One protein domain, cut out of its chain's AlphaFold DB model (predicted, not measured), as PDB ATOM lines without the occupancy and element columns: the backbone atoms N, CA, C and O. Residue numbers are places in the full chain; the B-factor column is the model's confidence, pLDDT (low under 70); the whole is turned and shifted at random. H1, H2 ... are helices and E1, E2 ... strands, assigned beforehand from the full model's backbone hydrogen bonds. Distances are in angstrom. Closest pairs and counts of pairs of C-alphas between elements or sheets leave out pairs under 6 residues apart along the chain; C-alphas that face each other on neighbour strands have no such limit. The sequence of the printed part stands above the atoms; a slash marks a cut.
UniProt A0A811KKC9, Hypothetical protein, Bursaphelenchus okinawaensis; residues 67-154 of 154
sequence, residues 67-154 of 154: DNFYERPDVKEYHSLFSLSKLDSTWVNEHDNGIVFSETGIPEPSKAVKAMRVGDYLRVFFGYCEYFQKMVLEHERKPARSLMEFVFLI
ATOM      1  N   ASP A  67     262.234 209.061 275.302       89.19
ATOM      2  CA  ASP A  67     262.042 208.689 276.700       89.19
ATOM      3  C   ASP A  67     261.976 207.164 276.824       89.19
ATOM      4  O   ASP A  67     261.311 206.478 276.043       89.19
ATOM      5  N   ASN A  68     262.681 206.618 277.818       89.69
ATOM      6  CA  ASN A  68     262.825 205.173 278.006       89.69
ATOM      7  C   ASN A  68     263.354 204.458 276.742       89.69
ATOM      8  O   ASN A  68     262.940 203.339 276.444       89.69
ATOM      9  N   PHE A  69     264.264 205.087 275.987       91.19
ATOM     10  CA  PHE A  69     264.775 204.567 274.711       91.19
ATOM     11  C   PHE A  69     265.186 203.083 274.773       91.19
ATOM     12  O   PHE A  69     264.715 202.277 273.973       91.19
ATOM     13  N   TYR A  70     265.968 202.692 275.785       90.31
ATOM     14  CA  TYR A  70     266.424 201.308 275.987       90.31
ATOM     15  C   TYR A  70     265.326 200.314 276.406       90.31
ATOM     16  O   TYR A  70     265.548 199.101 276.371       90.31
ATOM     17  N   GLU A  71     264.155 200.796 276.824       92.19
ATOM     18  CA  GLU A  71     263.002 199.962 277.177       92.19
ATOM     19  C   GLU A  71     262.161 199.578 275.953       92.19
ATOM     20  O   GLU A  71     261.366 198.632 276.037       92.19
ATOM     21  N   ARG A  72     262.326 200.284 274.825       91.56
ATOM     22  CA  ARG A  72     261.522 200.073 273.620       91.56
ATOM     23  C   ARG A  72     261.740 198.664 273.043       91.56
ATOM     24  O   ARG A  72     262.880 198.194 273.006       91.56
ATOM     25  N   PRO A  73     260.681 197.978 272.567       91.50
ATOM     26  CA  PRO A  73     260.803 196.617 272.040       91.50
ATOM     27  C   PRO A  73     261.793 196.478 270.876       91.50
ATOM     28  O   PRO A  73     262.574 195.533 270.862       91.50
ATOM     29  N   ASP A  74     261.801 197.439 269.950       89.94
ATOM     30  CA  ASP A  74     262.697 197.467 268.787       89.94
ATOM     31  C   ASP A  74     264.172 197.624 269.193       89.94
ATOM     32  O   ASP A  74     265.049 196.940 268.668       89.94
ATOM     33  N   VAL A  75     264.444 198.461 270.195       90.81
ATOM     34  CA  VAL A  75     265.788 198.640 270.765       90.81
ATOM     35  C   VAL A  75     266.237 197.398 271.550       90.81
ATOM     36  O   VAL A  75     267.397 196.993 271.470       90.81
ATOM     37  N   LYS A  76     265.328 196.742 272.282       90.50
ATOM     38  CA  LYS A  76     265.612 195.472 272.977       90.50
ATOM     39  C   LYS A  76     265.937 194.343 271.996       90.50
ATOM     40  O   LYS A  76     266.873 193.585 272.241       90.50
ATOM     41  N   GLU A  77     265.201 194.250 270.891       87.88
ATOM     42  CA  GLU A  77     265.478 193.296 269.814       87.88
ATOM     43  C   GLU A  77     266.836 193.576 269.160       87.88
ATOM     44  O   GLU A  77     267.635 192.654 268.996       87.88
ATOM     45  N   TYR A  78     267.158 194.845 268.896       86.94
ATOM     46  CA  TYR A  78     268.483 195.249 268.419       86.94
ATOM     47  C   TYR A  78     269.602 194.788 269.360       86.94
ATOM     48  O   TYR A  78     270.532 194.109 268.934       86.94
ATOM     49  N   HIS A  79     269.466 195.028 270.663       84.88
ATOM     50  CA  HIS A  79     270.432 194.562 271.663       84.88
ATOM     51  C   HIS A  79     270.550 193.033 271.785       84.88
ATOM     52  O   HIS A  79     271.527 192.543 272.348       84.88
ATOM     53  N   SER A  80     269.576 192.263 271.290       84.56
ATOM     54  CA  SER A  80     269.692 190.799 271.234       84.56
ATOM     55  C   SER A  80     270.609 190.320 270.101       84.56
ATOM     56  O   SER A  80     271.128 189.206 270.158       84.56
ATOM     57  N   LEU A  81     270.810 191.164 269.083       81.50
ATOM     58  CA  LEU A  81     271.622 190.881 267.899       81.50
ATOM     59  C   LEU A  81     273.000 191.548 267.963       81.50
ATOM     60  O   LEU A  81     273.972 190.991 267.451       81.50
ATOM     61  N   PHE A  82     273.072 192.723 268.585       81.00
ATOM     62  CA  PHE A  82     274.266 193.553 268.662       81.00
ATOM     63  C   PHE A  82     274.620 193.850 270.125       81.00
ATOM     64  O   PHE A  82     273.767 194.276 270.910       81.00
ATOM     65  N   SER A  83     275.891 193.687 270.498       81.06
ATOM     66  CA  SER A  83     276.365 194.104 271.823       81.06
ATOM     67  C   SER A  83     276.808 195.564 271.771       81.06
ATOM     68  O   SER A  83     277.835 195.881 271.174       81.06
ATOM     69  N   LEU A  84     276.021 196.447 272.388       81.56
ATOM     70  CA  LEU A  84     276.289 197.886 272.464       81.56
ATOM     71  C   LEU A  84     276.327 198.355 273.912       81.56
ATOM     72  O   LEU A  84     275.505 197.924 274.731       81.56
ATOM     73  N   SER A  85     277.208 199.313 274.197       79.56
ATOM     74  CA  SER A  85     277.149 200.087 275.437       79.56
ATOM     75  C   SER A  85     275.804 200.814 275.563       79.56
ATOM     76  O   SER A  85     275.289 201.384 274.598       79.56
ATOM     77  N   LYS A  86     275.244 200.825 276.777       83.12
ATOM     78  CA  LYS A  86     274.075 201.642 277.124       83.12
ATOM     79  C   LYS A  86     274.564 202.911 277.803       83.12
ATOM     80  O   LYS A  86     274.999 202.859 278.947       83.12
ATOM     81  N   LEU A  87     274.540 204.009 277.063       80.06
ATOM     82  CA  LEU A  87     274.995 205.303 277.538       80.06
ATOM     83  C   LEU A  87     273.950 205.953 278.438       80.06
ATOM     84  O   LEU A  87     272.748 205.904 278.168       80.06
ATOM     85  N   ASP A  88     274.436 206.632 279.465       76.50
ATOM     86  CA  ASP A  88     273.652 207.564 280.258       76.50
ATOM     87  C   ASP A  88     274.408 208.894 280.417       76.50
ATOM     88  O   ASP A  88     275.558 209.050 279.995       76.50
ATOM     89  N   SER A  89     273.748 209.875 281.028       70.44
ATOM     90  CA  SER A  89     274.262 211.239 281.178       70.44
ATOM     91  C   SER A  89     275.500 211.367 282.078       70.44
ATOM     92  O   SER A  89     276.063 212.462 282.173       70.44
ATOM     93  N   THR A  90     275.945 210.284 282.723       75.38
ATOM     94  CA  THR A  90     277.163 210.240 283.547       75.38
ATOM     95  C   THR A  90     278.416 209.872 282.749       75.38
ATOM     96  O   THR A  90     279.523 210.068 283.240       75.38
ATOM     97  N   TRP A  91     278.271 209.410 281.502       71.50
ATOM     98  CA  TRP A  91     279.374 208.916 280.661       71.50
ATOM     99  C   TRP A  91     280.073 210.015 279.847       71.50
ATOM    100  O   TRP A  91     280.726 209.732 278.842       71.50
ATOM    101  N   VAL A  92     279.937 211.276 280.263       72.38
ATOM    102  CA  VAL A  92     280.652 212.386 279.630       72.38
ATOM    103  C   VAL A  92     282.025 212.533 280.270       72.38
ATOM    104  O   VAL A  92     282.125 212.802 281.468       72.38
ATOM    105  N   ASN A  93     283.078 212.389 279.469       72.44
ATOM    106  CA  ASN A  93     284.447 212.624 279.908       72.44
ATOM    107  C   ASN A  93     284.624 214.101 280.293       72.44
ATOM    108  O   ASN A  93     284.410 214.994 279.480       72.44
ATOM    109  N   GLU A  94     285.026 214.377 281.531       70.56
ATOM    110  CA  GLU A  94     285.184 215.753 282.020       70.56
ATOM    111  C   GLU A  94     286.407 216.475 281.432       70.56
ATOM    112  O   GLU A  94     286.499 217.698 281.535       70.56
ATOM    113  N   HIS A  95     287.340 215.746 280.809       69.00
ATOM    114  CA  HIS A  95     288.557 216.326 280.238       69.00
ATOM    115  C   HIS A  95     288.352 216.945 278.851       69.00
ATOM    116  O   HIS A  95     288.910 218.005 278.579       69.00
ATOM    117  N   ASP A  96     287.574 216.296 277.983       67.62
ATOM    118  CA  ASP A  96     287.345 216.714 276.591       67.62
ATOM    119  C   ASP A  96     285.855 216.861 276.235       67.62
ATOM    120  O   ASP A  96     285.519 217.272 275.129       67.62
ATOM    121  N   ASN A  97     284.949 216.594 277.181       70.44
ATOM    122  CA  ASN A  97     283.502 216.549 276.969       70.44
ATOM    123  C   ASN A  97     283.089 215.557 275.866       70.44
ATOM    124  O   ASN A  97     282.109 215.781 275.155       70.44
ATOM    125  N   GLY A  98     283.833 214.457 275.730       71.06
ATOM    126  CA  GLY A  98     283.507 213.352 274.839       71.06
ATOM    127  C   GLY A  98     282.494 212.377 275.443       71.06
ATOM    128  O   GLY A  98     282.507 212.108 276.646       71.06
ATOM    129  N   ILE A  99     281.641 211.801 274.593       73.81
ATOM    130  CA  ILE A  99     280.906 210.563 274.892       73.81
ATOM    131  C   ILE A  99     281.515 209.445 274.050       73.81
ATOM    132  O   ILE A  99     281.655 209.595 272.835       73.81
ATOM    133  N   VAL A 100     281.833 208.321 274.696       69.69
ATOM    134  CA  VAL A 100     282.368 207.124 274.040       69.69
ATOM    135  C   VAL A 100     281.413 205.960 274.241       69.69
ATOM    136  O   VAL A 100     281.112 205.577 275.371       69.69
ATOM    137  N   PHE A 101     280.988 205.349 273.141       74.75
ATOM    138  CA  PHE A 101     280.294 204.066 273.152       74.75
ATOM    139  C   PHE A 101     280.940 203.109 272.167       74.75
ATOM    140  O   PHE A 101     281.589 203.524 271.208       74.75
ATOM    141  N   SER A 102     280.761 201.823 272.446       70.69
ATOM    142  CA  SER A 102     281.262 200.743 271.617       70.69
ATOM    143  C   SER A 102     280.093 199.879 271.179       70.69
ATOM    144  O   SER A 102     279.223 199.528 271.984       70.69
ATOM    145  N   GLU A 103     280.095 199.557 269.896       75.19
ATOM    146  CA  GLU A 103     279.304 198.491 269.307       75.19
ATOM    147  C   GLU A 103     280.277 197.408 268.862       75.19
ATOM    148  O   GLU A 103     281.132 197.651 268.017       75.19
ATOM    149  N   THR A 104     280.188 196.207 269.432       70.81
ATOM    150  CA  THR A 104     281.028 195.113 268.940       70.81
ATOM    151  C   THR A 104     280.460 194.577 267.636       70.81
ATOM    152  O   THR A 104     279.242 194.435 267.502       70.81
ATOM    153  N   GLY A 105     281.341 194.163 266.726       65.81
ATOM    154  CA  GLY A 105     280.942 193.484 265.498       65.81
ATOM    155  C   GLY A 105     280.029 192.276 265.741       65.81
ATOM    156  O   GLY A 105     280.105 191.590 266.761       65.81
ATOM    157  N   ILE A 106     279.165 192.003 264.765       70.31
ATOM    158  CA  ILE A 106     278.247 190.863 264.797       70.31
ATOM    159  C   ILE A 106     279.065 189.581 264.584       70.31
ATOM    160  O   ILE A 106     279.677 189.445 263.521       70.31
ATOM    161  N   PRO A 107     279.044 188.603 265.509       65.81
ATOM    162  CA  PRO A 107     279.766 187.342 265.318       65.81
ATOM    163  C   PRO A 107     279.312 186.587 264.060       65.81
ATOM    164  O   PRO A 107     280.103 185.910 263.408       65.81
ATOM    165  N   GLU A 108     278.032 186.728 263.696       75.94
ATOM    166  CA  GLU A 108     277.418 186.103 262.523       75.94
ATOM    167  C   GLU A 108     276.552 187.107 261.731       75.94
ATOM    168  O   GLU A 108     275.324 187.122 261.874       75.94
ATOM    169  N   PRO A 109     277.146 187.930 260.845       75.31
ATOM    170  CA  PRO A 109     276.420 188.964 260.095       75.31
ATOM    171  C   PRO A 109     275.242 188.416 259.274       75.31
ATOM    172  O   PRO A 109     274.201 189.057 259.137       75.31
ATOM    173  N   SER A 110     275.369 187.185 258.771       77.00
ATOM    174  CA  SER A 110     274.325 186.504 257.998       77.00
ATOM    175  C   SER A 110     273.073 186.163 258.817       77.00
ATOM    176  O   SER A 110     271.990 186.051 258.238       77.00
ATOM    177  N   LYS A 111     273.191 186.010 260.145       75.00
ATOM    178  CA  LYS A 111     272.045 185.829 261.047       75.00
ATOM    179  C   LYS A 111     271.347 187.157 261.321       75.00
ATOM    180  O   LYS A 111     270.124 187.196 261.264       75.00
ATOM    181  N   ALA A 112     272.098 188.240 261.519       73.12
ATOM    182  CA  ALA A 112     271.523 189.564 261.761       73.12
ATOM    183  C   ALA A 112     270.685 190.069 260.571       73.12
ATOM    184  O   ALA A 112     269.547 190.486 260.760       73.12
ATOM    185  N   VAL A 113     271.187 189.921 259.337       75.56
ATOM    186  CA  VAL A 113     270.456 190.327 258.115       75.56
ATOM    187  C   VAL A 113     269.169 189.513 257.898       75.56
ATOM    188  O   VAL A 113     268.239 189.981 257.247       75.56
ATOM    189  N   LYS A 114     269.090 188.291 258.443       81.31
ATOM    190  CA  LYS A 114     267.870 187.465 258.408       81.31
ATOM    191  C   LYS A 114     266.913 187.765 259.558       81.31
ATOM    192  O   LYS A 114     265.719 187.521 259.413       81.31
ATOM    193  N   ALA A 115     267.437 188.233 260.688       82.06
ATOM    194  CA  ALA A 115     266.668 188.495 261.894       82.06
ATOM    195  C   ALA A 115     265.942 189.845 261.843       82.06
ATOM    196  O   ALA A 115     264.844 189.952 262.372       82.06
ATOM    197  N   MET A 116     266.515 190.849 261.171       83.94
ATOM    198  CA  MET A 116     265.993 192.215 261.171       83.94
ATOM    199  C   MET A 116     265.851 192.766 259.752       83.94
ATOM    200  O   MET A 116     266.730 192.596 258.906       83.94
ATOM    201  N   ARG A 117     264.749 193.475 259.480       88.38
ATOM    202  CA  ARG A 117     264.597 194.196 258.211       88.38
ATOM    203  C   ARG A 117     265.506 195.419 258.215       88.38
ATOM    204  O   ARG A 117     265.620 196.110 259.219       88.38
ATOM    205  N   VAL A 118     266.060 195.759 257.053       85.50
ATOM    206  CA  VAL A 118     266.932 196.940 256.901       85.50
ATOM    207  C   VAL A 118     266.249 198.228 257.379       85.50
ATOM    208  O   VAL A 118     266.889 199.058 258.009       85.50
ATOM    209  N   GLY A 119     264.944 198.387 257.130       88.06
ATOM    210  CA  GLY A 119     264.192 199.548 257.615       88.06
ATOM    211  C   GLY A 119     264.124 199.637 259.144       88.06
ATOM    212  O   GLY A 119     264.261 200.728 259.691       88.06
ATOM    213  N   ASP A 120     263.977 198.500 259.826       88.44
ATOM    214  CA  ASP A 120     263.933 198.439 261.292       88.44
ATOM    215  C   ASP A 120     265.321 198.730 261.880       88.44
ATOM    216  O   ASP A 120     265.441 199.540 262.797       88.44
ATOM    217  N   TYR A 121     266.373 198.175 261.265       87.00
ATOM    218  CA  TYR A 121     267.766 198.488 261.597       87.00
ATOM    219  C   TYR A 121     268.048 199.990 261.490       87.00
ATOM    220  O   TYR A 121     268.479 200.612 262.458       87.00
ATOM    221  N   LEU A 122     267.755 200.595 260.332       87.75
ATOM    222  CA  LEU A 122     268.011 202.016 260.090       87.75
ATOM    223  C   LEU A 122     267.215 202.912 261.042       87.75
ATOM    224  O   LEU A 122     267.729 203.935 261.487       87.75
ATOM    225  N   ARG A 123     265.980 202.527 261.384       91.25
ATOM    226  CA  ARG A 123     265.161 203.265 262.348       91.25
ATOM    227  C   ARG A 123     265.765 203.230 263.750       91.25
ATOM    228  O   ARG A 123     265.811 204.275 264.398       91.25
ATOM    229  N   VAL A 124     266.199 202.060 264.221       90.44
ATOM    230  CA  VAL A 124     266.822 201.925 265.545       90.44
ATOM    231  C   VAL A 124     268.162 202.656 265.578       90.44
ATOM    232  O   VAL A 124     268.388 203.441 266.495       90.44
ATOM    233  N   PHE A 125     268.995 202.489 264.548       88.06
ATOM    234  CA  PHE A 125     270.273 203.189 264.416       88.06
ATOM    235  C   PHE A 125     270.100 204.715 264.431       88.06
ATOM    236  O   PHE A 125     270.739 205.403 265.223       88.06
ATOM    237  N   PHE A 126     269.172 205.250 263.629       91.31
ATOM    238  CA  PHE A 126     268.843 206.677 263.660       91.31
ATOM    239  C   PHE A 126     268.354 207.113 265.049       91.31
ATOM    240  O   PHE A 126     268.720 208.182 265.526       91.31
ATOM    241  N   GLY A 127     267.579 206.265 265.734       92.56
ATOM    242  CA  GLY A 127     267.160 206.500 267.113       92.56
ATOM    243  C   GLY A 127     268.320 206.614 268.103       92.56
ATOM    244  O   GLY A 127     268.263 207.465 268.984       92.56
ATOM    245  N   TYR A 128     269.384 205.820 267.944       89.69
ATOM    246  CA  TYR A 128     270.603 205.973 268.742       89.69
ATOM    247  C   TYR A 128     271.281 207.315 268.467       89.69
ATOM    248  O   TYR A 128     271.615 208.017 269.418       89.69
ATOM    249  N   CYS A 129     271.428 207.710 267.197       88.62
ATOM    250  CA  CYS A 129     271.976 209.024 266.848       88.62
ATOM    251  C   CYS A 129     271.183 210.161 267.512       88.62
ATOM    252  O   CYS A 129     271.780 211.051 268.113       88.62
ATOM    253  N   GLU A 130     269.849 210.096 267.472       91.00
ATOM    254  CA  GLU A 130     268.975 211.074 268.129       91.00
ATOM    255  C   GLU A 130     269.111 211.048 269.658       91.00
ATOM    256  O   GLU A 130     269.175 212.102 270.290       91.00
ATOM    257  N   TYR A 131     269.207 209.860 270.263       90.00
ATOM    258  CA  TYR A 131     269.417 209.704 271.703       90.00
ATOM    259  C   TYR A 131     270.746 210.326 272.155       90.00
ATOM    260  O   TYR A 131     270.801 211.054 273.147       90.00
ATOM    261  N   PHE A 132     271.817 210.100 271.396       86.62
ATOM    262  CA  PHE A 132     273.128 210.683 271.668       86.62
ATOM    263  C   PHE A 132     273.141 212.196 271.474       86.62
ATOM    264  O   PHE A 132     273.651 212.923 272.328       86.62
ATOM    265  N   GLN A 133     272.518 212.674 270.398       86.62
ATOM    266  CA  GLN A 133     272.354 214.099 270.142       86.62
ATOM    267  C   GLN A 133     271.579 214.778 271.280       86.62
ATOM    268  O   GLN A 133     271.992 215.841 271.739       86.62
ATOM    269  N   LYS A 134     270.507 214.158 271.798       88.38
ATOM    270  CA  LYS A 134     269.761 214.670 272.960       88.38
ATOM    271  C   LYS A 134     270.673 214.842 274.177       88.38
ATOM    272  O   LYS A 134     270.680 215.921 274.764       88.38
ATOM    273  N   MET A 135     271.498 213.846 274.506       84.88
ATOM    274  CA  MET A 135     272.445 213.953 275.627       84.88
ATOM    275  C   MET A 135     273.470 215.081 275.439       84.88
ATOM    276  O   MET A 135     273.758 215.806 276.393       84.88
ATOM    277  N   VAL A 136     273.988 215.260 274.220       84.69
ATOM    278  CA  VAL A 136     274.888 216.375 273.876       84.69
ATOM    279  C   VAL A 136     274.201 217.721 274.115       84.69
ATOM    280  O   VAL A 136     274.736 218.584 274.807       84.69
ATOM    281  N   LEU A 137     272.982 217.890 273.605       86.25
ATOM    282  CA  LEU A 137     272.230 219.142 273.721       86.25
ATOM    283  C   LEU A 137     271.837 219.452 275.173       86.25
ATOM    284  O   LEU A 137     271.934 220.598 275.615       86.25
ATOM    285  N   GLU A 138     271.432 218.440 275.944       85.06
ATOM    286  CA  GLU A 138     271.144 218.571 277.379       85.06
ATOM    287  C   GLU A 138     272.374 219.008 278.180       85.06
ATOM    288  O   GLU A 138     272.263 219.752 279.158       85.06
ATOM    289  N   HIS A 139     273.557 218.556 277.775       80.69
ATOM    290  CA  HIS A 139     274.805 218.950 278.400       80.69
ATOM    291  C   HIS A 139     275.213 220.382 278.043       80.69
ATOM    292  O   HIS A 139     275.552 221.153 278.940       80.69
ATOM    293  N   GLU A 140     275.132 220.748 276.761       81.81
ATOM    294  CA  GLU A 140     275.442 222.090 276.245       81.81
ATOM    295  C   GLU A 140     274.531 223.177 276.839       81.81
ATOM    296  O   GLU A 140     274.928 224.335 276.952       81.81
ATOM    297  N   ARG A 141     273.316 222.813 277.267       81.19
ATOM    298  CA  ARG A 141     272.385 223.716 277.965       81.19
ATOM    299  C   ARG A 141     272.819 224.072 279.394       81.19
ATOM    300  O   ARG A 141     272.253 224.994 279.983       81.19
ATOM    301  N   LYS A 142     273.786 223.365 279.994       78.56
ATOM    302  CA  LYS A 142     274.208 223.614 281.383       78.56
ATOM    303  C   LYS A 142     275.089 224.879 281.469       78.56
ATOM    304  O   LYS A 142     276.019 225.009 280.681       78.56
ATOM    305  N   PRO A 143     274.902 225.771 282.470       61.53
ATOM    306  CA  PRO A 143     275.520 227.113 282.509       61.53
ATOM    307  C   PRO A 143     277.058 227.191 282.535       61.53
ATOM    308  O   PRO A 143     277.605 228.288 282.475       61.53
ATOM    309  N   ALA A 144     277.759 226.066 282.692       60.00
ATOM    310  CA  ALA A 144     279.194 226.019 282.971       60.00
ATOM    311  C   ALA A 144     279.993 225.121 282.009       60.00
ATOM    312  O   ALA A 144     281.124 224.767 282.340       60.00
ATOM    313  N   ARG A 145     279.428 224.697 280.869       64.12
ATOM    314  CA  ARG A 145     280.081 223.700 280.001       64.12
ATOM    315  C   ARG A 145     280.264 224.154 278.552       64.12
ATOM    316  O   ARG A 145     279.572 225.039 278.057       64.12
ATOM    317  N   SER A 146     281.286 223.573 277.930       64.44
ATOM    318  CA  SER A 146     281.778 223.839 276.577       64.44
ATOM    319  C   SER A 146     281.154 222.900 275.539       64.44
ATOM    320  O   SER A 146     280.429 221.972 275.889       64.44
ATOM    321  N   LEU A 147     281.460 223.151 274.260       65.56
ATOM    322  CA  LEU A 147     281.121 222.284 273.129       65.56
ATOM    323  C   LEU A 147     281.461 220.816 273.441       65.56
ATOM    324  O   LEU A 147     282.563 220.529 273.909       65.56
ATOM    325  N   MET A 148     280.521 219.914 273.158       68.38
ATOM    326  CA  MET A 148     280.744 218.471 273.230       68.38
ATOM    327  C   MET A 148     281.100 217.891 271.866       68.38
ATOM    328  O   MET A 148     280.517 218.264 270.840       68.38
ATOM    329  N   GLU A 149     282.003 216.915 271.890       64.94
ATOM    330  CA  GLU A 149     282.385 216.113 270.733       64.94
ATOM    331  C   GLU A 149     281.860 214.681 270.879       64.94
ATOM    332  O   GLU A 149     281.792 214.111 271.970       64.94
ATOM    333  N   PHE A 150     281.449 214.095 269.758       64.62
ATOM    334  CA  PHE A 150     280.911 212.743 269.714       64.62
ATOM    335  C   PHE A 150     281.925 211.812 269.057       64.62
ATOM    336  O   PHE A 150     282.293 212.025 267.900       64.62
ATOM    337  N   VAL A 151     282.365 210.777 269.777       55.88
ATOM    338  CA  VAL A 151     283.317 209.788 269.260       55.88
ATOM    339  C   VAL A 151     282.628 208.433 269.179       55.88
ATOM    340  O   VAL A 151     282.283 207.827 270.192       55.88
ATOM    341  N   PHE A 152     282.439 207.946 267.953       54.56
ATOM    342  CA  PHE A 152     281.951 206.593 267.704       54.56
ATOM    343  C   PHE A 152     283.132 205.635 267.525       54.56
ATOM    344  O   PHE A 152     283.948 205.836 266.623       54.56
ATOM    345  N   LEU A 153     283.224 204.606 268.376       48.50
ATOM    346  CA  LEU A 153     284.206 203.529 268.245       48.50
ATOM    347  C   LEU A 153     283.503 202.256 267.747       48.50
ATOM    348  O   LEU A 153     282.641 201.712 268.441       48.50
ATOM    349  N   ILE A 154     283.892 201.804 266.550       42.25
ATOM    350  CA  ILE A 154     283.529 200.503 265.958       42.25
ATOM    351  C   ILE A 154     284.669 199.516 266.209       42.25
ATOM    352  O   ILE A 154     285.834 199.925 265.995       42.25
TER     353      ILE A 154
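What this domain is: This is residues 67 to 154 of the 154 residues of the protein "Hypothetical protein" of Bursaphelenchus okinawaensis (UniProt A0A811KKC9). One long helix, H3, and a narrow two-stranded ribbon, E1 and E2, make the two long sides of this elongated model, with the short helix H2 at one end between the link from E1 and the start of H3. H1 packs on residues 120 to 124 of H3, about perpendicular to it, and the long unnamed stretch 82 to 97 winds from H1 towards E1. The printed part has 88 residues with three named helices and two named strands, in the order H1 E1 H2 H3 E2; the sheet is E1 next to E2, parallel, and the class is mixed, helices and strands. The whole is only just loose, close to compact, with a radius of gyration of the C-alphas of 14.6 A, and it spans 47 by 24 by 17 A, only just elongated.

Where its parts are: Start at Asp 67 and go on to C-alpha 73 at (260.803, 196.617, 272.040), where H1, residues 73 to 81, begins; it is 12.9 A long. After residues 82 to 97, look for E1, residues 98 to 102, 13.2 A long. H2 follows at residues 109 to 115, 9.9 A long. Find C-alpha 118 at (266.932, 196.940, 256.901); from there H3, residues 118 to 140, runs 32.9 A to C-alpha 140 at (275.442, 222.090, 276.245). E2, residues 149 to 153, is 13.0 A long and ends at C-alpha 153, (284.206, 203.529, 268.245).

How they stand to each other: Begin with H1, which touches H3; their closest C-alphas are those of Val 75 and Val 124, 6.3 A apart, and their lines are about perpendicular at 75 degrees. H1 and H2 are close but not clearly touching: their closest C-alphas, those of Leu 81 and Ala 112, are 6.3 A apart. They run opposite ways at a shallow tilt of 30 degrees. Next look at E1 and E2, parallel neighbours with 17 degrees between their directions; C-alphas 98 and 149 face each other at 5.1 A. Within hydrogen-bond range you will find N 151 and O 99 at 3.4 A, and N 153 and O 101 at 3.4 A. E1, H2, H3 and E2 form a strand-helix-strand unit, two parallel neighbour strands with helices between them along the chain, and its crossover is right-handed. E1 and H3 are near each other, with 5 pairs of C-alphas within 10 A. H2 and H3 meet only through their link. E2 is apart from H1 and from H2. In H3 every O i to N i+4 pair is within hydrogen-bond range; in H1 it is 4 of 5 and in H2 2 of 3.

The domain as a whole: The two C-alphas farthest apart are those of Ser 110 and Pro 143, 47.4 A. The printed part has no cut and ends at residue 154, the chain's last. The link from H1 to E1 is long, with 16 residues. Mean pLDDT of the printed part is 78.6; residues 95 to 96, 100, 105, 107 and 143 to 154 are under 70.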